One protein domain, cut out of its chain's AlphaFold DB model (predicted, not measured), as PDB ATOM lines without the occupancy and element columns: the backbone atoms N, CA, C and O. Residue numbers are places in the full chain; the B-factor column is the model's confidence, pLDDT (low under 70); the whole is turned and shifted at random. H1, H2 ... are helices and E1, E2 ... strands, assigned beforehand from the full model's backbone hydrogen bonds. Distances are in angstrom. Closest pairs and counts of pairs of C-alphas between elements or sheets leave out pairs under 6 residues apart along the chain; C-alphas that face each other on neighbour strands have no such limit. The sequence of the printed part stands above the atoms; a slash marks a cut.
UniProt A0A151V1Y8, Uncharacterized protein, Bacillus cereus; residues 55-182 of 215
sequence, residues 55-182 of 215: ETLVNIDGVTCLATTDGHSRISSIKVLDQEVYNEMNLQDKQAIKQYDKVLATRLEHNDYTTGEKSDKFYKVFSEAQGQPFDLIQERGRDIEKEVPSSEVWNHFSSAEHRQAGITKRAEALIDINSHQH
ATOM      1  N   GLU A  55      42.268 -16.355 -11.743       90.69
ATOM      2  CA  GLU A  55      41.441 -16.322 -10.547       90.69
ATOM      3  C   GLU A  55      40.320 -15.300 -10.763       90.69
ATOM      4  O   GLU A  55      40.566 -14.161 -11.163       90.69
ATOM      5  N   THR A  56      39.074 -15.722 -10.579       91.69
ATOM      6  CA  THR A  56      37.894 -14.903 -10.859       91.69
ATOM      7  C   THR A  56      36.761 -15.210  -9.885       91.69
ATOM      8  O   THR A  56      36.787 -16.200  -9.152       91.69
ATOM      9  N   LEU A  57      35.744 -14.354  -9.876       92.25
ATOM     10  CA  LEU A  57      34.560 -14.529  -9.050       92.25
ATOM     11  C   LEU A  57      33.460 -15.277  -9.796       92.25
ATOM     12  O   LEU A  57      33.164 -14.995 -10.957       92.25
ATOM     13  N   VAL A  58      32.788 -16.171  -9.080       93.50
ATOM     14  CA  VAL A  58      31.544 -16.806  -9.513       93.50
ATOM     15  C   VAL A  58      30.511 -16.692  -8.404       93.50
ATOM     16  O   VAL A  58      30.814 -16.917  -7.235       93.50
ATOM     17  N   ASN A  59      29.286 -16.317  -8.757       92.25
ATOM     18  CA  ASN A  59      28.179 -16.299  -7.811       92.25
ATOM     19  C   ASN A  59      27.394 -17.608  -7.940       92.25
ATOM     20  O   ASN A  59      26.961 -17.964  -9.036       92.25
ATOM     21  N   ILE A  60      27.246 -18.327  -6.829       93.81
ATOM     22  CA  ILE A  60      26.472 -19.562  -6.749       93.81
ATOM     23  C   ILE A  60      25.335 -19.326  -5.761       93.81
ATOM     24  O   ILE A  60      25.552 -19.244  -4.556       93.81
ATOM     25  N   ASP A  61      24.118 -19.222  -6.280       90.12
ATOM     26  CA  ASP A  61      22.875 -19.054  -5.527       90.12
ATOM     27  C   ASP A  61      22.909 -17.892  -4.517       90.12
ATOM     28  O   ASP A  61      22.426 -17.993  -3.392       90.12
ATOM     29  N   GLY A  62      23.520 -16.771  -4.910       87.75
ATOM     30  CA  GLY A  62      23.703 -15.585  -4.070       87.75
ATOM     31  C   GLY A  62      24.996 -15.583  -3.246       87.75
ATOM     32  O   GLY A  62      25.343 -14.547  -2.678       87.75
ATOM     33  N   VAL A  63      25.740 -16.693  -3.203       91.69
ATOM     34  CA  VAL A  63      27.013 -16.812  -2.480       91.69
ATOM     35  C   VAL A  63      28.181 -16.611  -3.443       91.69
ATOM     36  O   VAL A  63      28.404 -17.404  -4.359       91.69
ATOM     37  N   THR A  64      28.966 -15.559  -3.220       92.62
ATOM     38  CA  THR A  64      30.164 -15.294  -4.020       92.62
ATOM     39  C   THR A  64      31.285 -16.262  -3.650       92.62
ATOM     40  O   THR A  64      31.620 -16.446  -2.479       92.62
ATOM     41  N   CYS A  65      31.885 -16.866  -4.666       93.69
ATOM     42  CA  CYS A  65      33.014 -17.774  -4.563       93.69
ATOM     43  C   CYS A  65      34.175 -17.259  -5.415       93.69
ATOM     44  O   CYS A  65      33.971 -16.649  -6.465       93.69
ATOM     45  N   LEU A  66      35.392 -17.540  -4.964       93.69
ATOM     46  CA  LEU A  66      36.619 -17.356  -5.720       93.69
ATOM     47  C   LEU A  66      36.950 -18.673  -6.422       93.69
ATOM     48  O   LEU A  66      37.100 -19.703  -5.759       93.69
ATOM     49  N   ALA A  67      37.031 -18.645  -7.745       95.12
ATOM     50  CA  ALA A  67      37.358 -19.793  -8.575       95.12
ATOM     51  C   ALA A  67      38.669 -19.545  -9.322       95.12
ATOM     52  O   ALA A  67      38.878 -18.476  -9.890       95.12
ATOM     53  N   THR A  68      39.527 -20.557  -9.361       95.00
ATOM     54  CA  THR A  68      40.713 -20.584 -10.221       95.00
ATOM     55  C   THR A  68      40.420 -21.472 -11.418       95.00
ATOM     56  O   THR A  68      39.903 -22.577 -11.247       95.00
ATOM     57  N   THR A  69      40.756 -21.017 -12.622       96.50
ATOM     58  CA  THR A  69      40.601 -21.795 -13.854       96.50
ATOM     59  C   THR A  69      41.937 -22.287 -14.401       96.50
ATOM     60  O   THR A  69      42.988 -21.700 -14.146       96.50
ATOM     61  N   ASP A  70      41.909 -23.394 -15.140       95.62
ATOM     62  CA  ASP A  70      43.053 -23.905 -15.899       95.62
ATOM     63  C   ASP A  70      43.110 -23.322 -17.328       95.62
ATOM     64  O   ASP A  70      42.340 -22.431 -17.698       95.62
ATOM     65  N   GLY A  71      44.027 -23.827 -18.158       94.56
ATOM     66  CA  GLY A  71      44.181 -23.394 -19.551       94.56
ATOM     67  C   GLY A  71      43.011 -23.745 -20.481       94.56
ATOM     68  O   GLY A  71      43.004 -23.290 -21.618       94.56
ATOM     69  N   HIS A  72      42.028 -24.521 -20.019       94.06
ATOM     70  CA  HIS A  72      40.807 -24.860 -20.757       94.06
ATOM     71  C   HIS A  72      39.560 -24.223 -20.123       94.06
ATOM     72  O   HIS A  72      38.440 -24.683 -20.348       94.06
ATOM     73  N   SER A  73      39.747 -23.191 -19.292       95.56
ATOM     74  CA  SER A  73      38.691 -22.542 -18.506       95.56
ATOM     75  C   SER A  73      37.904 -23.485 -17.595       95.56
ATOM     76  O   SER A  73      36.750 -23.205 -17.256       95.56
ATOM     77  N   ARG A  74      38.482 -24.616 -17.183       96.25
ATOM     78  CA  ARG A  74      37.852 -25.504 -16.199       96.25
ATOM     79  C   ARG A  74      38.243 -25.071 -14.804       96.25
ATOM     80  O   ARG A  74      39.384 -24.679 -14.573       96.25
ATOM     81  N   ILE A  75      37.310 -25.157 -13.865       96.94
ATOM     82  CA  ILE A  75      37.565 -24.791 -12.472       96.94
ATOM     83  C   ILE A  75      38.534 -25.807 -11.862       96.94
ATOM     84  O   ILE A  75      38.195 -26.975 -11.681       96.94
ATOM     85  N   SER A  76      39.741 -25.358 -11.531       97.19
ATOM     86  CA  SER A  76      40.768 -26.155 -10.856       97.19
ATOM     87  C   SER A  76      40.616 -26.098  -9.335       97.19
ATOM     88  O   SER A  76      40.839 -27.096  -8.652       97.19
ATOM     89  N   SER A  77      40.183 -24.955  -8.798       96.31
ATOM     90  CA  SER A  77      39.843 -24.789  -7.386       96.31
ATOM     91  C   SER A  77      38.698 -23.794  -7.214       96.31
ATOM     92  O   SER A  77      38.521 -22.896  -8.034       96.31
ATOM     93  N   ILE A  78      37.904 -23.966  -6.157       95.94
ATOM     94  CA  ILE A  78      36.836 -23.039  -5.792       95.94
ATOM     95  C   ILE A  78      36.737 -22.955  -4.272       95.94
ATOM     96  O   ILE A  78      36.787 -23.975  -3.581       95.94
ATOM     97  N   LYS A  79      36.607 -21.739  -3.748       94.88
ATOM     98  CA  LYS A  79      36.400 -21.461  -2.324       94.88
ATOM     99  C   LYS A  79      35.357 -20.370  -2.153       94.88
ATOM    100  O   LYS A  79      35.215 -19.499  -3.006       94.88
ATOM    101  N   VAL A  80      34.614 -20.420  -1.055       95.00
ATOM    102  CA  VAL A  80      33.696 -19.332  -0.697       95.00
ATOM    103  C   VAL A  80      34.525 -18.079  -0.434       95.00
ATOM    104  O   VAL A  80      35.563 -18.161   0.217       95.00
ATOM    105  N   LEU A  81      34.090 -16.936  -0.961       92.81
ATOM    106  CA  LEU A  81      34.718 -15.665  -0.634       92.81
ATOM    107  C   LEU A  81      34.172 -15.206   0.717       92.81
ATOM    108  O   LEU A  81      33.012 -14.812   0.817       92.81
ATOM    109  N   ASP A  82      34.999 -15.274   1.748       91.88
ATOM    110  CA  ASP A  82      34.732 -14.712   3.068       91.88
ATOM    111  C   ASP A  82      35.821 -13.697   3.452       91.88
ATOM    112  O   ASP A  82      36.695 -13.354   2.649       91.88
ATOM    113  N   GLN A  83      35.739 -13.169   4.675       92.00
ATOM    114  CA  GLN A  83      36.676 -12.158   5.154       92.00
ATOM    115  C   GLN A  83      38.111 -12.692   5.273       92.00
ATOM    116  O   GLN A  83      39.058 -11.956   4.997       92.00
ATOM    117  N   GLU A  84      38.284 -13.954   5.676       91.56
ATOM    118  CA  GLU A  84      39.602 -14.576   5.825       91.56
ATOM    119  C   GLU A  84      40.256 -14.738   4.453       91.56
ATOM    120  O   GLU A  84      41.357 -14.231   4.227       91.56
ATOM    121  N   VAL A  85      39.516 -15.312   3.501       92.06
ATOM    122  CA  VAL A  85      39.952 -15.459   2.111       92.06
ATOM    123  C   VAL A  85      40.297 -14.104   1.505       92.06
ATOM    124  O   VAL A  85      41.362 -13.964   0.907       92.06
ATOM    125  N   TYR A  86      39.448 -13.087   1.683       93.19
ATOM    126  CA  TYR A  86      39.720 -11.745   1.166       93.19
ATOM    127  C   TYR A  86      40.991 -11.141   1.767       93.19
ATOM    128  O   TYR A  86      41.782 -10.531   1.050       93.19
ATOM    129  N   ASN A  87      41.226 -11.309   3.069       92.06
ATOM    130  CA  ASN A  87      42.406 -10.754   3.728       92.06
ATOM    131  C   ASN A  87      43.711 -11.340   3.167       92.06
ATOM    132  O   ASN A  87      44.669 -10.582   2.991       92.06
ATOM    133  N   GLU A  88      43.712 -12.626   2.809       92.31
ATOM    134  CA  GLU A  88      44.847 -13.347   2.214       92.31
ATOM    135  C   GLU A  88      45.110 -13.006   0.736       92.31
ATOM    136  O   GLU A  88      46.214 -13.234   0.239       92.31
ATOM    137  N   MET A  89      44.128 -12.440   0.025       90.44
ATOM    138  CA  MET A  89      44.277 -12.078  -1.389       90.44
ATOM    139  C   MET A  89      45.293 -10.949  -1.596       90.44
ATOM    140  O   MET A  89      45.415 -10.010  -0.796       90.44
ATOM    141  N   ASN A  90      45.998 -11.008  -2.728       91.25
ATOM    142  CA  ASN A  90      46.926  -9.957  -3.126       91.25
ATOM    143  C   ASN A  90      46.171  -8.679  -3.561       91.25
ATOM    144  O   ASN A  90      44.950  -8.659  -3.734       91.25
ATOM    145  N   LEU A  91      46.902  -7.571  -3.730       90.44
ATOM    146  CA  LEU A  91      46.297  -6.283  -4.085       90.44
ATOM    147  C   LEU A  91      45.596  -6.307  -5.452       90.44
ATOM    148  O   LEU A  91      44.576  -5.641  -5.616       90.44
ATOM    149  N   GLN A  92      46.134  -7.044  -6.424       88.25
ATOM    150  CA  GLN A  92      45.573  -7.123  -7.769       88.25
ATOM    151  C   GLN A  92      44.200  -7.804  -7.749       88.25
ATOM    152  O   GLN A  92      43.248  -7.256  -8.307       88.25
ATOM    153  N   ASP A  93      44.060  -8.914  -7.029       87.62
ATOM    154  CA  ASP A  93      42.791  -9.639  -6.946       87.62
ATOM    155  C   ASP A  93      41.750  -8.833  -6.156       87.62
ATOM    156  O   ASP A  93      40.586  -8.746  -6.547       87.62
ATOM    157  N   LYS A  94      42.173  -8.113  -5.106       90.81
ATOM    158  CA  LYS A  94      41.303  -7.157  -4.394       90.81
ATOM    159  C   LYS A  94      40.777  -6.051  -5.318       90.81
ATOM    160  O   LYS A  94      39.608  -5.671  -5.215       90.81
ATOM    161  N   GLN A  95      41.605  -5.546  -6.239       89.44
ATOM    162  CA  GLN A  95      41.157  -4.586  -7.256       89.44
ATOM    163  C   GLN A  95      40.192  -5.221  -8.263       89.44
ATOM    164  O   GLN A  95      39.227  -4.565  -8.656       89.44
ATOM    165  N   ALA A  96      40.396  -6.486  -8.643       87.12
ATOM    166  CA  ALA A  96      39.473  -7.206  -9.519       87.12
ATOM    167  C   ALA A  96      38.080  -7.347  -8.878       87.12
ATOM    168  O   ALA A  96      37.077  -7.032  -9.520       87.12
ATOM    169  N   ILE A  97      38.007  -7.688  -7.582       89.31
ATOM    170  CA  ILE A  97      36.740  -7.712  -6.826       89.31
ATOM    171  C   ILE A  97      36.067  -6.335  -6.863       89.31
ATOM    172  O   ILE A  97      34.873  -6.235  -7.131       89.31
ATOM    173  N   LYS A  98      36.828  -5.256  -6.653       91.50
ATOM    174  CA  LYS A  98      36.313  -3.877  -6.675       91.50
ATOM    175  C   LYS A  98      35.773  -3.444  -8.036       91.50
ATOM    176  O   LYS A  98      34.846  -2.633  -8.093       91.50
ATOM    177  N   GLN A  99      36.350  -3.950  -9.121       88.19
ATOM    178  CA  GLN A  99      35.852  -3.719 -10.477       88.19
ATOM    179  C   GLN A  99      34.587  -4.533 -10.765       88.19
ATOM    180  O   GLN A  99      33.694  -4.025 -11.440       88.19
ATOM    181  N   TYR A 100      34.506  -5.752 -10.231       86.50
ATOM    182  CA  TYR A 100      33.364  -6.647 -10.392       86.50
ATOM    183  C   TYR A 100      32.136  -6.184  -9.594       86.50
ATOM    184  O   TYR A 100      31.068  -5.971 -10.164       86.50
ATOM    185  N   ASP A 101      32.294  -5.979  -8.284       89.06
ATOM    186  CA  ASP A 101      31.238  -5.523  -7.377       89.06
ATOM    187  C   ASP A 101      31.810  -4.584  -6.302       89.06
ATOM    188  O   ASP A 101      32.445  -4.987  -5.321       89.06
ATOM    189  N   LYS A 102      31.536  -3.287  -6.475       91.75
ATOM    190  CA  LYS A 102      31.991  -2.227  -5.564       91.75
ATOM    191  C   LYS A 102      31.391  -2.345  -4.166       91.75
ATOM    192  O   LYS A 102      32.053  -1.963  -3.202       91.75
ATOM    193  N   VAL A 103      30.151  -2.820  -4.045       91.75
ATOM    194  CA  VAL A 103      29.469  -2.929  -2.749       91.75
ATOM    195  C   VAL A 103      30.063  -4.091  -1.970       91.75
ATOM    196  O   VAL A 103      30.419  -3.916  -0.805       91.75
ATOM    197  N   LEU A 104      30.243  -5.239  -2.628       91.31
ATOM    198  CA  LEU A 104      30.928  -6.395  -2.053       91.31
ATOM    199  C   LEU A 104      32.339  -6.026  -1.587       91.31
ATOM    200  O   LEU A 104      32.679  -6.269  -0.430       91.31
ATOM    201  N   ALA A 105      33.128  -5.383  -2.454       92.75
ATOM    202  CA  ALA A 105      34.477  -4.942  -2.111       92.75
ATOM    203  C   ALA A 105      34.483  -4.002  -0.903       92.75
ATOM    204  O   ALA A 105      35.272  -4.199   0.010       92.75
ATOM    205  N   THR A 106      33.573  -3.023  -0.856       94.00
ATOM    206  CA  THR A 106      33.468  -2.095   0.282       94.00
ATOM    207  C   THR A 106      33.133  -2.840   1.576       94.00
ATOM    208  O   THR A 106      33.759  -2.599   2.603       94.00
ATOM    209  N   ARG A 107      32.186  -3.788   1.547       93.12
ATOM    210  CA  ARG A 107      31.844  -4.598   2.730       93.12
ATOM    211  C   ARG A 107      33.036  -5.421   3.224       93.12
ATOM    212  O   ARG A 107      33.287  -5.445   4.424       93.12
ATOM    213  N   LEU A 108      33.789  -6.032   2.310       94.00
ATOM    214  CA  LEU A 108      35.006  -6.785   2.628       94.00
ATOM    215  C   LEU A 108      36.135  -5.876   3.152       94.00
ATOM    216  O   LEU A 108      36.794  -6.222   4.129       94.00
ATOM    217  N   GLU A 109      36.332  -4.686   2.572       93.94
ATOM    218  CA  GLU A 109      37.297  -3.678   3.051       93.94
ATOM    219  C   GLU A 109      36.970  -3.218   4.491       93.94
ATOM    220  O   GLU A 109      37.877  -2.927   5.272       93.94
ATOM    221  N   HIS A 110      35.686  -3.189   4.863       94.38
ATOM    222  CA  HIS A 110      35.206  -2.754   6.179       94.38
ATOM    223  C   HIS A 110      34.970  -3.884   7.200       94.38
ATOM    224  O   HIS A 110      34.563  -3.588   8.323       94.38
ATOM    225  N   ASN A 111      35.261  -5.148   6.867       91.19
ATOM    226  CA  ASN A 111      34.926  -6.325   7.691       91.19
ATOM    227  C   ASN A 111      33.426  -6.442   8.038       91.19
ATOM    228  O   ASN A 111      33.062  -6.954   9.093       91.19
ATOM    229  N   ASP A 112      32.560  -5.961   7.145       91.06
ATOM    230  CA  ASP A 112      31.094  -5.959   7.277       91.06
ATOM    231  C   ASP A 112      30.435  -6.906   6.256       91.06
ATOM    232  O   ASP A 112      29.266  -6.782   5.887       91.06
ATOM    233  N   TYR A 113      31.210  -7.850   5.719       88.31
ATOM    234  CA  TYR A 113      30.692  -8.878   4.831       88.31
ATOM    235  C   TYR A 113      30.336 -10.138   5.616       88.31
ATOM    236  O   TYR A 113      31.198 -10.798   6.195       88.31
ATOM    237  N   THR A 114      29.060 -10.505   5.579       82.38
ATOM    238  CA  THR A 114      28.577 -11.812   6.018       82.38
ATOM    239  C   THR A 114      28.236 -12.653   4.797       82.38
ATOM    240  O   THR A 114      27.526 -12.216   3.889       82.38
ATOM    241  N   THR A 115      28.757 -13.879   4.758       79.69
ATOM    242  CA  THR A 115      28.371 -14.840   3.725       79.69
ATOM    243  C   THR A 115      26.873 -15.120   3.846       79.69
ATOM    244  O   THR A 115      26.376 -15.364   4.945       79.69
ATOM    245  N   GLY A 116      26.158 -15.094   2.719       77.31
ATOM    246  CA  GLY A 116      24.745 -15.461   2.678       77.31
ATOM    247  C   GLY A 116      24.497 -16.905   3.127       77.31
ATOM    248  O   GLY A 116      25.413 -17.736   3.159       77.31
ATOM    249  N   GLU A 117      23.243 -17.209   3.465       85.25
ATOM    250  CA  GLU A 117      22.826 -18.584   3.743       85.25
ATOM    251  C   GLU A 117      23.074 -19.474   2.520       85.25
ATOM    252  O   GLU A 117      22.788 -19.103   1.382       85.25
ATOM    253  N   LYS A 118      23.630 -20.663   2.764       92.56
ATOM    254  CA  LYS A 118      23.959 -21.637   1.721       92.56
ATOM    255  C   LYS A 118      22.801 -22.614   1.574       92.56
ATOM    256  O   LYS A 118      22.505 -23.353   2.512       92.56
ATOM    257  N   SER A 119      22.168 -22.622   0.409       90.75
ATOM    258  CA  SER A 119      21.090 -23.552   0.075       90.75
ATOM    259  C   SER A 119      21.619 -24.941  -0.320       90.75
ATOM    260  O   SER A 119      22.802 -25.120  -0.621       90.75
ATOM    261  N   ASP A 120      20.732 -25.935  -0.412       91.56
ATOM    262  CA  ASP A 120      21.081 -27.251  -0.973       91.56
ATOM    263  C   ASP A 120      21.568 -27.143  -2.426       91.56
ATOM    264  O   ASP A 120      22.480 -27.858  -2.850       91.56
ATOM    265  N   LYS A 121      20.998 -26.204  -3.192       89.56
ATOM    266  CA  LYS A 121      21.423 -25.906  -4.562       89.56
ATOM    267  C   LYS A 121      22.854 -25.378  -4.589       89.56
ATOM    268  O   LYS A 121      23.632 -25.835  -5.428       89.56
ATOM    269  N   PHE A 122      23.213 -24.483  -3.664       93.50
ATOM    270  CA  PHE A 122      24.593 -24.026  -3.513       93.50
ATOM    271  C   PHE A 122      25.536 -25.215  -3.331       93.50
ATOM    272  O   PHE A 122      26.471 -25.368  -4.112       93.50
ATOM    273  N   TYR A 123      25.272 -26.096  -2.361       94.88
ATOM    274  CA  TYR A 123      26.164 -27.228  -2.089       94.88
ATOM    275  C   TYR A 123      26.244 -28.213  -3.256       94.88
ATOM    276  O   TYR A 123      27.322 -28.741  -3.537       94.88
ATOM    277  N   LYS A 124      25.141 -28.421  -3.981       93.69
ATOM    278  CA  LYS A 124      25.134 -29.243  -5.195       93.69
ATOM    279  C   LYS A 124      26.056 -28.666  -6.272       93.69
ATOM    280  O   LYS A 124      26.940 -29.365  -6.750       93.69
ATOM    281  N   VAL A 125      25.892 -27.392  -6.630       94.75
ATOM    282  CA  VAL A 125      26.720 -26.760  -7.674       94.75
ATOM    283  C   VAL A 125      28.173 -26.634  -7.218       94.75
ATOM    284  O   VAL A 125      29.080 -26.940  -7.984       94.75
ATOM    285  N   PHE A 126      28.402 -26.240  -5.965       96.19
ATOM    286  CA  PHE A 126      29.737 -26.061  -5.397       96.19
ATOM    287  C   PHE A 126      30.530 -27.375  -5.352       96.19
ATOM    288  O   PHE A 126      31.703 -27.393  -5.718       96.19
ATOM    289  N   SER A 127      29.900 -28.484  -4.946       95.62
ATOM    290  CA  SER A 127      30.563 -29.798  -4.885       95.62
ATOM    291  C   SER A 127      30.885 -30.385  -6.262       95.62
ATOM    292  O   SER A 127      31.859 -31.120  -6.397       95.62
ATOM    293  N   GLU A 128      30.111 -30.031  -7.288       95.06
ATOM    294  CA  GLU A 128      30.320 -30.471  -8.672       95.06
ATOM    295  C   GLU A 128      31.204 -29.510  -9.485       95.06
ATOM    296  O   GLU A 128      31.498 -29.794 -10.643       95.06
ATOM    297  N   ALA A 129      31.612 -28.366  -8.924       96.25
ATOM    298  CA  ALA A 129      32.246 -27.291  -9.686       96.25
ATOM    299  C   ALA A 129      33.635 -27.653 -10.227       96.25
ATOM    300  O   ALA A 129      33.976 -27.282 -11.350       96.25
ATOM    301  N   GLN A 130      34.449 -28.367  -9.446       96.00
ATOM    302  CA  GLN A 130      35.813 -28.705  -9.850       96.00
ATOM    303  C   GLN A 130      35.824 -29.631 -11.075       96.00
ATOM    304  O   GLN A 130      35.105 -30.626 -11.144       96.00
ATOM    305  N   GLY A 131      36.659 -29.293 -12.054       94.38
ATOM    306  CA  GLY A 131      36.772 -29.989 -13.336       94.38
ATOM    307  C   GLY A 131      35.710 -29.606 -14.371       94.38
ATOM    308  O   GLY A 131      35.841 -30.005 -15.529       94.38
ATOM    309  N   GLN A 132      34.697 -28.817 -14.002       95.50
ATOM    310  CA  GLN A 132      33.679 -28.330 -14.934       95.50
ATOM    311  C   GLN A 132      34.106 -27.013 -15.598       95.50
ATOM    312  O   GLN A 132      34.861 -26.241 -14.998       95.50
ATOM    313  N   PRO A 133      33.616 -26.719 -16.819       95.56
ATOM    314  CA  PRO A 133      33.807 -25.414 -17.448       95.56
ATOM    315  C   PRO A 133      33.273 -24.276 -16.568       95.56
ATOM    316  O   PRO A 133      32.166 -24.368 -16.031       95.56
ATOM    317  N   PHE A 134      34.028 -23.183 -16.459       96.06
ATOM    318  CA  PHE A 134      33.657 -22.018 -15.653       96.06
ATOM    319  C   PHE A 134      32.285 -21.454 -16.042       96.06
ATOM    320  O   PHE A 134      31.429 -21.282 -15.177       96.06
ATOM    321  N   ASP A 135      32.046 -21.251 -17.342       95.31
ATOM    322  CA  ASP A 135      30.783 -20.706 -17.859       95.31
ATOM    323  C   ASP A 135      29.573 -21.567 -17.461       95.31
ATOM    324  O   ASP A 135      28.489 -21.047 -17.191       95.31
ATOM    325  N   LEU A 136      29.756 -22.892 -17.388       95.50
ATOM    326  CA  LEU A 136      28.704 -23.815 -16.970       95.50
ATOM    327  C   LEU A 136      28.376 -23.636 -15.487       95.50
ATOM    328  O   LEU A 136      27.203 -23.583 -15.122       95.50
ATOM    329  N   ILE A 137      29.391 -23.537 -14.631       96.19
ATOM    330  CA  ILE A 137      29.186 -23.327 -13.192       96.19
ATOM    331  C   ILE A 137      28.606 -21.947 -12.917       96.19
ATOM    332  O   ILE A 137      27.707 -21.827 -12.087       96.19
ATOM    333  N   GLN A 138      29.040 -20.932 -13.659       95.00
ATOM    334  CA  GLN A 138      28.450 -19.605 -13.596       95.00
ATOM    335  C   GLN A 138      26.958 -19.642 -13.944       95.00
ATOM    336  O   GLN A 138      26.155 -19.099 -13.195       95.00
ATOM    337  N   GLU A 139      26.567 -20.320 -15.026       95.38
ATOM    338  CA  GLU A 139      25.157 -20.427 -15.414       95.38
ATOM    339  C   GLU A 139      24.340 -21.271 -14.423       95.38
ATOM    340  O   GLU A 139      23.240 -20.876 -14.048       95.38
ATOM    341  N   ARG A 140      24.873 -22.403 -13.941       94.31
ATOM    342  CA  ARG A 140      24.201 -23.253 -12.937       94.31
ATOM    343  C   ARG A 140      24.092 -22.583 -11.565       94.31
ATOM    344  O   ARG A 140      23.207 -22.929 -10.782       94.31
ATOM    345  N   GLY A 141      24.988 -21.644 -11.271       92.81
ATOM    346  CA  GLY A 141      24.964 -20.831 -10.061       92.81
ATOM    347  C   GLY A 141      23.854 -19.778 -10.051       92.81
ATOM    348  O   GLY A 141      23.497 -19.300  -8.978       92.81
ATOM    349  N   ARG A 142      23.264 -19.440 -11.203       92.19
ATOM    350  CA  ARG A 142      22.216 -18.413 -11.305       92.19
ATOM    351  C   ARG A 142      20.918 -18.829 -10.638       92.19
ATOM    352  O   ARG A 142      20.554 -20.007 -10.620       92.19
ATOM    353  N   ASP A 143      20.178 -17.851 -10.129       88.94
ATOM    354  CA  ASP A 143      18.848 -18.055  -9.558       88.94
ATOM    355  C   ASP A 143      17.796 -17.395 -10.447       88.94
ATOM    356  O   ASP A 143      17.300 -16.302 -10.175       88.94
ATOM    357  N   ILE A 144      17.463 -18.081 -11.544       90.12
ATOM    358  CA  ILE A 144      16.547 -17.572 -12.572       90.12
ATOM    359  C   ILE A 144      15.198 -17.152 -11.979       90.12
ATOM    360  O   ILE A 144      14.644 -16.146 -12.406       90.12
ATOM    361  N   GLU A 145      14.696 -17.856 -10.962       87.38
ATOM    362  CA  GLU A 145      13.430 -17.519 -10.294       87.38
ATOM    363  C   GLU A 145      13.447 -16.126  -9.648       87.38
ATOM    364  O   GLU A 145      12.398 -15.494  -9.521       87.38
ATOM    365  N   LYS A 146      14.627 -15.645  -9.233       87.94
ATOM    366  CA  LYS A 146      14.822 -14.303  -8.664       87.94
ATOM    367  C   LYS A 146      15.269 -13.272  -9.698       87.94
ATOM    368  O   LYS A 146      15.100 -12.077  -9.469       87.94
ATOM    369  N   GLU A 147      15.861 -13.715 -10.802       89.00
ATOM    370  CA  GLU A 147      16.423 -12.836 -11.832       89.00
ATOM    371  C   GLU A 147      15.390 -12.373 -12.866       89.00
ATOM    372  O   GLU A 147      15.548 -11.286 -13.423       89.00
ATOM    373  N   VAL A 148      14.348 -13.168 -13.137       91.06
ATOM    374  CA  VAL A 148      13.347 -12.853 -14.171       91.06
ATOM    375  C   VAL A 148      11.915 -12.855 -13.621       91.06
ATOM    376  O   VAL A 148      11.632 -13.524 -12.625       91.06
ATOM    377  N   PRO A 149      10.972 -12.131 -14.257       92.38
ATOM    378  CA  PRO A 149       9.564 -12.181 -13.874       92.38
ATOM    379  C   PRO A 149       9.012 -13.610 -13.938       92.38
ATOM    380  O   PRO A 149       9.303 -14.355 -14.874       92.38
ATOM    381  N   SER A 150       8.136 -13.984 -12.998       90.06
ATOM    382  CA  SER A 150       7.593 -15.352 -12.901       90.06
ATOM    383  C   SER A 150       6.905 -15.857 -14.179       90.06
ATOM    384  O   SER A 150       6.857 -17.061 -14.414       90.06
ATOM    385  N   SER A 151       6.386 -14.955 -15.019       92.12
ATOM    386  CA  SER A 151       5.787 -15.287 -16.319       92.12
ATOM    387  C   SER A 151       6.796 -15.784 -17.358       92.12
ATOM    388  O   SER A 151       6.402 -16.455 -18.308       92.12
ATOM    389  N   GLU A 152       8.078 -15.457 -17.202       93.00
ATOM    390  CA  GLU A 152       9.133 -15.730 -18.186       93.00
ATOM    391  C   GLU A 152      10.060 -16.870 -17.770       93.00
ATOM    392  O   GLU A 152      10.727 -17.449 -18.624       93.00
ATOM    393  N   VAL A 153      10.058 -17.251 -16.490       91.50
ATOM    394  CA  VAL A 153      10.916 -18.306 -15.924       91.50
ATOM    395  C   VAL A 153      10.896 -19.575 -16.776       91.50
ATOM    396  O   VAL A 153      11.949 -20.103 -17.128       91.50
ATOM    397  N   TRP A 154       9.710 -20.045 -17.176       93.31
ATOM    398  CA  TRP A 154       9.565 -21.266 -17.976       93.31
ATOM    399  C   TRP A 154      10.269 -21.213 -19.335       93.31
ATOM    400  O   TRP A 154      10.652 -22.257 -19.859       93.31
ATOM    401  N   ASN A 155      10.513 -20.026 -19.895       95.50
ATOM    402  CA  ASN A 155      11.219 -19.896 -21.168       95.50
ATOM    403  C   ASN A 155      12.688 -20.334 -21.060       95.50
ATOM    404  O   ASN A 155      13.274 -20.750 -22.065       95.50
ATOM    405  N   HIS A 156      13.254 -20.307 -19.850       94.62
ATOM    406  CA  HIS A 156      14.646 -20.651 -19.575       94.62
ATOM    407  C   HIS A 156      14.889 -22.143 -19.332       94.62
ATOM    408  O   HIS A 156      16.048 -22.547 -19.287       94.62
ATOM    409  N   PHE A 157      13.844 -22.967 -19.225       96.06
ATOM    410  CA  PHE A 157      13.960 -24.398 -18.922       96.06
ATOM    411  C   PHE A 157      13.328 -25.243 -20.027       96.06
ATOM    412  O   PHE A 157      12.327 -24.847 -20.626       96.06
ATOM    413  N   SER A 158      13.925 -26.390 -20.348       95.81
ATOM    414  CA  SER A 158      13.369 -27.319 -21.342       95.81
ATOM    415  C   SER A 158      12.289 -28.238 -20.759       95.81
ATOM    416  O   SER A 158      11.411 -28.678 -21.498       95.81
ATOM    417  N   SER A 159      12.300 -28.478 -19.443       95.19
ATOM    418  CA  SER A 159      11.325 -29.322 -18.745       95.19
ATOM    419  C   SER A 159      11.112 -28.909 -17.283       95.19
ATOM    420  O   SER A 159      11.840 -28.074 -16.734       95.19
ATOM    421  N   ALA A 160      10.103 -29.501 -16.636       93.81
ATOM    422  CA  ALA A 160       9.842 -29.299 -15.211       93.81
ATOM    423  C   ALA A 160      10.961 -29.887 -14.341       93.81
ATOM    424  O   ALA A 160      11.364 -29.275 -13.352       93.81
ATOM    425  N   GLU A 161      11.507 -31.031 -14.747       93.25
ATOM    426  CA  GLU A 161      12.623 -31.705 -14.091       93.25
ATOM    427  C   GLU A 161      13.887 -30.841 -14.150       93.25
ATOM    428  O   GLU A 161      14.577 -30.677 -13.144       93.25
ATOM    429  N   HIS A 162      14.166 -30.229 -15.306       92.12
ATOM    430  CA  HIS A 162      15.295 -29.314 -15.477       92.12
ATOM    431  C   HIS A 162      15.139 -28.059 -14.623       92.12
ATOM    432  O   HIS A 162      16.095 -27.641 -13.970       92.12
ATOM    433  N   ARG A 163      13.925 -27.505 -14.543       90.88
ATOM    434  CA  ARG A 163      13.623 -26.392 -13.637       90.88
ATOM    435  C   ARG A 163      13.859 -26.765 -12.175       90.88
ATOM    436  O   ARG A 163      14.558 -26.038 -11.477       90.88
ATOM    437  N   GLN A 164      13.358 -27.918 -11.729       87.62
ATOM    438  CA  GLN A 164      13.582 -28.411 -10.365       87.62
ATOM    439  C   GLN A 164      15.072 -28.649 -10.073       87.62
ATOM    440  O   GLN A 164      15.536 -28.410  -8.960       87.62
ATOM    441  N   ALA A 165      15.834 -29.097 -11.072       85.94
ATOM    442  CA  ALA A 165      17.272 -29.311 -10.962       85.94
ATOM    443  C   ALA A 165      18.116 -28.029 -11.120       85.94
ATOM    444  O   ALA A 165      19.330 -28.098 -10.905       85.94
ATOM    445  N   GLY A 166      17.509 -26.895 -11.494       86.56
ATOM    446  CA  GLY A 166      18.200 -25.635 -11.785       86.56
ATOM    447  C   GLY A 166      19.025 -25.653 -13.080       86.56
ATOM    448  O   GLY A 166      19.988 -24.901 -13.201       86.56
ATOM    449  N   ILE A 167      18.698 -26.528 -14.033       92.00
ATOM    450  CA  ILE A 167      19.421 -26.693 -15.301       92.00
ATOM    451  C   ILE A 167      18.711 -25.874 -16.380       92.00
ATOM    452  O   ILE A 167      17.665 -26.271 -16.879       92.00
ATOM    453  N   THR A 168      19.261 -24.716 -16.739       95.19
ATOM    454  CA  THR A 168      18.689 -23.869 -17.796       95.19
ATOM    455  C   THR A 168      19.010 -24.419 -19.190       95.19
ATOM    456  O   THR A 168      20.005 -25.115 -19.383       95.19
ATOM    457  N   LYS A 169      18.247 -24.003 -20.208       96.38
ATOM    458  CA  LYS A 169      18.558 -24.271 -21.624       96.38
ATOM    459  C   LYS A 169      19.961 -23.799 -22.012       96.38
ATOM    460  O   LYS A 169      20.601 -24.390 -22.874       96.38
ATOM    461  N   ARG A 170      20.449 -22.725 -21.383       95.38
ATOM    462  CA  ARG A 170      21.816 -22.237 -21.592       95.38
ATOM    463  C   ARG A 170      22.843 -23.164 -20.946       95.38
ATOM    464  O   ARG A 170      23.868 -23.416 -21.567       95.38
ATOM    465  N   ALA A 171      22.575 -23.699 -19.756       95.56
ATOM    466  CA  ALA A 171      23.428 -24.721 -19.153       95.56
ATOM    467  C   ALA A 171      23.479 -25.987 -20.026       95.56
ATOM    468  O   ALA A 171      24.560 -26.522 -20.249       95.56
ATOM    469  N   GLU A 172      22.344 -26.415 -20.589       96.00
ATOM    470  CA  GLU A 172      22.281 -27.521 -21.559       96.00
ATOM    471  C   GLU A 172      23.149 -27.238 -22.792       96.00
ATOM    472  O   GLU A 172      23.976 -28.066 -23.170       96.00
ATOM    473  N   ALA A 173      23.026 -26.041 -23.375       95.31
ATOM    474  CA  ALA A 173      23.848 -25.633 -24.511       95.31
ATOM    475  C   ALA A 173      25.347 -25.597 -24.168       95.31
ATOM    476  O   ALA A 173      26.170 -26.019 -24.971       95.31
ATOM    477  N   LEU A 174      25.720 -25.134 -22.971       95.31
ATOM    478  CA  LEU A 174      27.115 -25.130 -22.518       95.31
ATOM    479  C   LEU A 174      27.664 -26.548 -22.325       95.31
ATOM    480  O   LEU A 174      28.835 -26.781 -22.621       95.31
ATOM    481  N   ILE A 175      26.843 -27.493 -21.861       93.44
ATOM    482  CA  ILE A 175      27.221 -28.912 -21.785       93.44
ATOM    483  C   ILE A 175      27.481 -29.464 -23.192       93.44
ATOM    484  O   ILE A 175      28.498 -30.126 -23.402       93.44
ATOM    485  N   ASP A 176      26.601 -29.168 -24.151       94.75
ATOM    486  CA  ASP A 176      26.740 -29.635 -25.534       94.75
ATOM    487  C   ASP A 176      27.975 -29.041 -26.228       94.75
ATOM    488  O   ASP A 176      28.804 -29.788 -26.750       94.75
ATOM    489  N   ILE A 177      28.155 -27.716 -26.156       93.62
ATOM    490  CA  ILE A 177      29.272 -27.001 -26.792       93.62
ATOM    491  C   ILE A 177      30.626 -27.520 -26.293       93.62
ATOM    492  O   ILE A 177      31.547 -27.702 -27.084       93.62
ATOM    493  N   ASN A 178      30.747 -27.804 -24.993       89.44
ATOM    494  CA  ASN A 178      31.985 -28.320 -24.397       89.44
ATOM    495  C   ASN A 178      32.151 -29.846 -24.552       89.44
ATOM    496  O   ASN A 178      33.123 -30.421 -24.050       89.44
ATOM    497  N   SER A 179      31.215 -30.534 -25.212       92.88
ATOM    498  CA  SER A 179      31.298 -31.979 -25.407       92.88
ATOM    499  C   SER A 179      32.391 -32.355 -26.413       92.88
ATOM    500  O   SER A 179      32.658 -31.660 -27.396       92.88
ATOM    501  N   HIS A 180      33.008 -33.522 -26.209       91.56
ATOM    502  CA  HIS A 180      34.019 -34.036 -27.139       91.56
ATOM    503  C   HIS A 180      33.460 -34.235 -28.556       91.56
ATOM    504  O   HIS A 180      34.157 -34.003 -29.547       91.56
ATOM    505  N   GLN A 181      32.190 -34.637 -28.652       94.06
ATOM    506  CA  GLN A 181      31.501 -34.809 -29.924       94.06
ATOM    507  C   GLN A 181      31.362 -33.474 -30.663       94.06
ATOM    508  O   GLN A 181      31.676 -33.416 -31.851       94.06
ATOM    509  N   HIS A 182      30.969 -32.403 -29.970       94.19
ATOM    510  CA  HIS A 182      30.833 -31.077 -30.569       94.19
ATOM    511  C   HIS A 182      32.178 -30.539 -31.076       94.19
ATOM    512  O   HIS A 182      32.292 -30.142 -32.235       94.19
TER     513      HIS A 182
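AT A GLANCE: This is residues 55 to 182 of the 215 residues of an uncharacterized protein of Bacillus cereus (UniProt A0A151V1Y8). A small, strongly twisted sheet of three strands stands between two groups of helices: the helical hairpin of H4 and H5 packs on one face, and the short helices H1, H2 and H3 gather at the sheet's other side, where H1 and H2 only graze it. Beyond H5, H9 runs beside it, and the short helices H6, H7 and H8 lie farther out from the sheet. The printed part has 128 residues with three named strands followed by nine named helices; the sheet's order is E1, E2, E3, antiparallel, and the class is mixed, helices and strands. The whole is compact, with a radius of gyration of the C-alphas of 15.6 A and spans of 43 by 35 by 24 A.

HOW THE PARTS SIT: Begin with E1, residues 55 to 60, E2, residues 63 to 69, and E3, residues 75 to 80, a meander, each strand the antiparallel neighbour of the one before. Look for N 58 and O 65 at 2.9 A in the hairpin of E1 and E2, and N 66 and O 79 at 2.8 A in that of E2 and E3. H5, residues 134 to 141, is on the sheet at a height of 7.6 A; the closest C-alphas of E1 and H5 are those of Ile 60 and Gly 141, 3.9 A apart. H4, residues 120 to 128, is on the same face at a height of 9.4 A. H4 and H5 touch in a helical hairpin, Val 125 to Gly 141 at 6.6 A between C-alphas, at a shallow tilt of 17 degrees, opposite ways. H9, residues 169 to 177, touches H5, with the C-alphas of Leu 136 and Ala 171 5.8 A apart. H2, residues 91 to 100, only grazes the sheet; it touches H3, residues 102 to 109, in a helical hairpin, C-alphas of Lys 98 and Ala 105 at 5.0 A. H1, residues 83 to 88, only grazes the sheet with residues 85 to 86. H6, residues 144 to 147, and H7, residues 153 to 156, only just touch, with 3 pairs of C-alphas within 8 A, the closest those of Glu 145 and Val 153 at 6.2 A. H8, residues 160 to 165, is close to H7 but not clearly touching, C-alphas of Trp 154 and Arg 163 at 7.8 A. In H1, H2, H3, H4, H5, H8 and H9 every O i to N i+4 pair is within hydrogen-bond range; H6 and H7 are too short for one.

IN THESE COORDINATES: Find C-alpha 55 at (41.441, -16.322, -10.547), where E1 begins its 15.8 A. E2 measures 18.4 A and E3 13.5 A. H2, 14.4 A long, begins at C-alpha 91, (46.297, -6.283, -4.085). H4 measures 12.4 A; H9, 12.2 A, ends at C-alpha 177, (29.272, -27.001, -26.792).

THE WHOLE: The two C-alphas farthest apart are those of His 110 and Gln 181, 48.4 A. The printed part has no cut and no long link; H3 to H4 is short, the others tight. The mean pLDDT of the printed part is 92.4, and no printed residue is under 70.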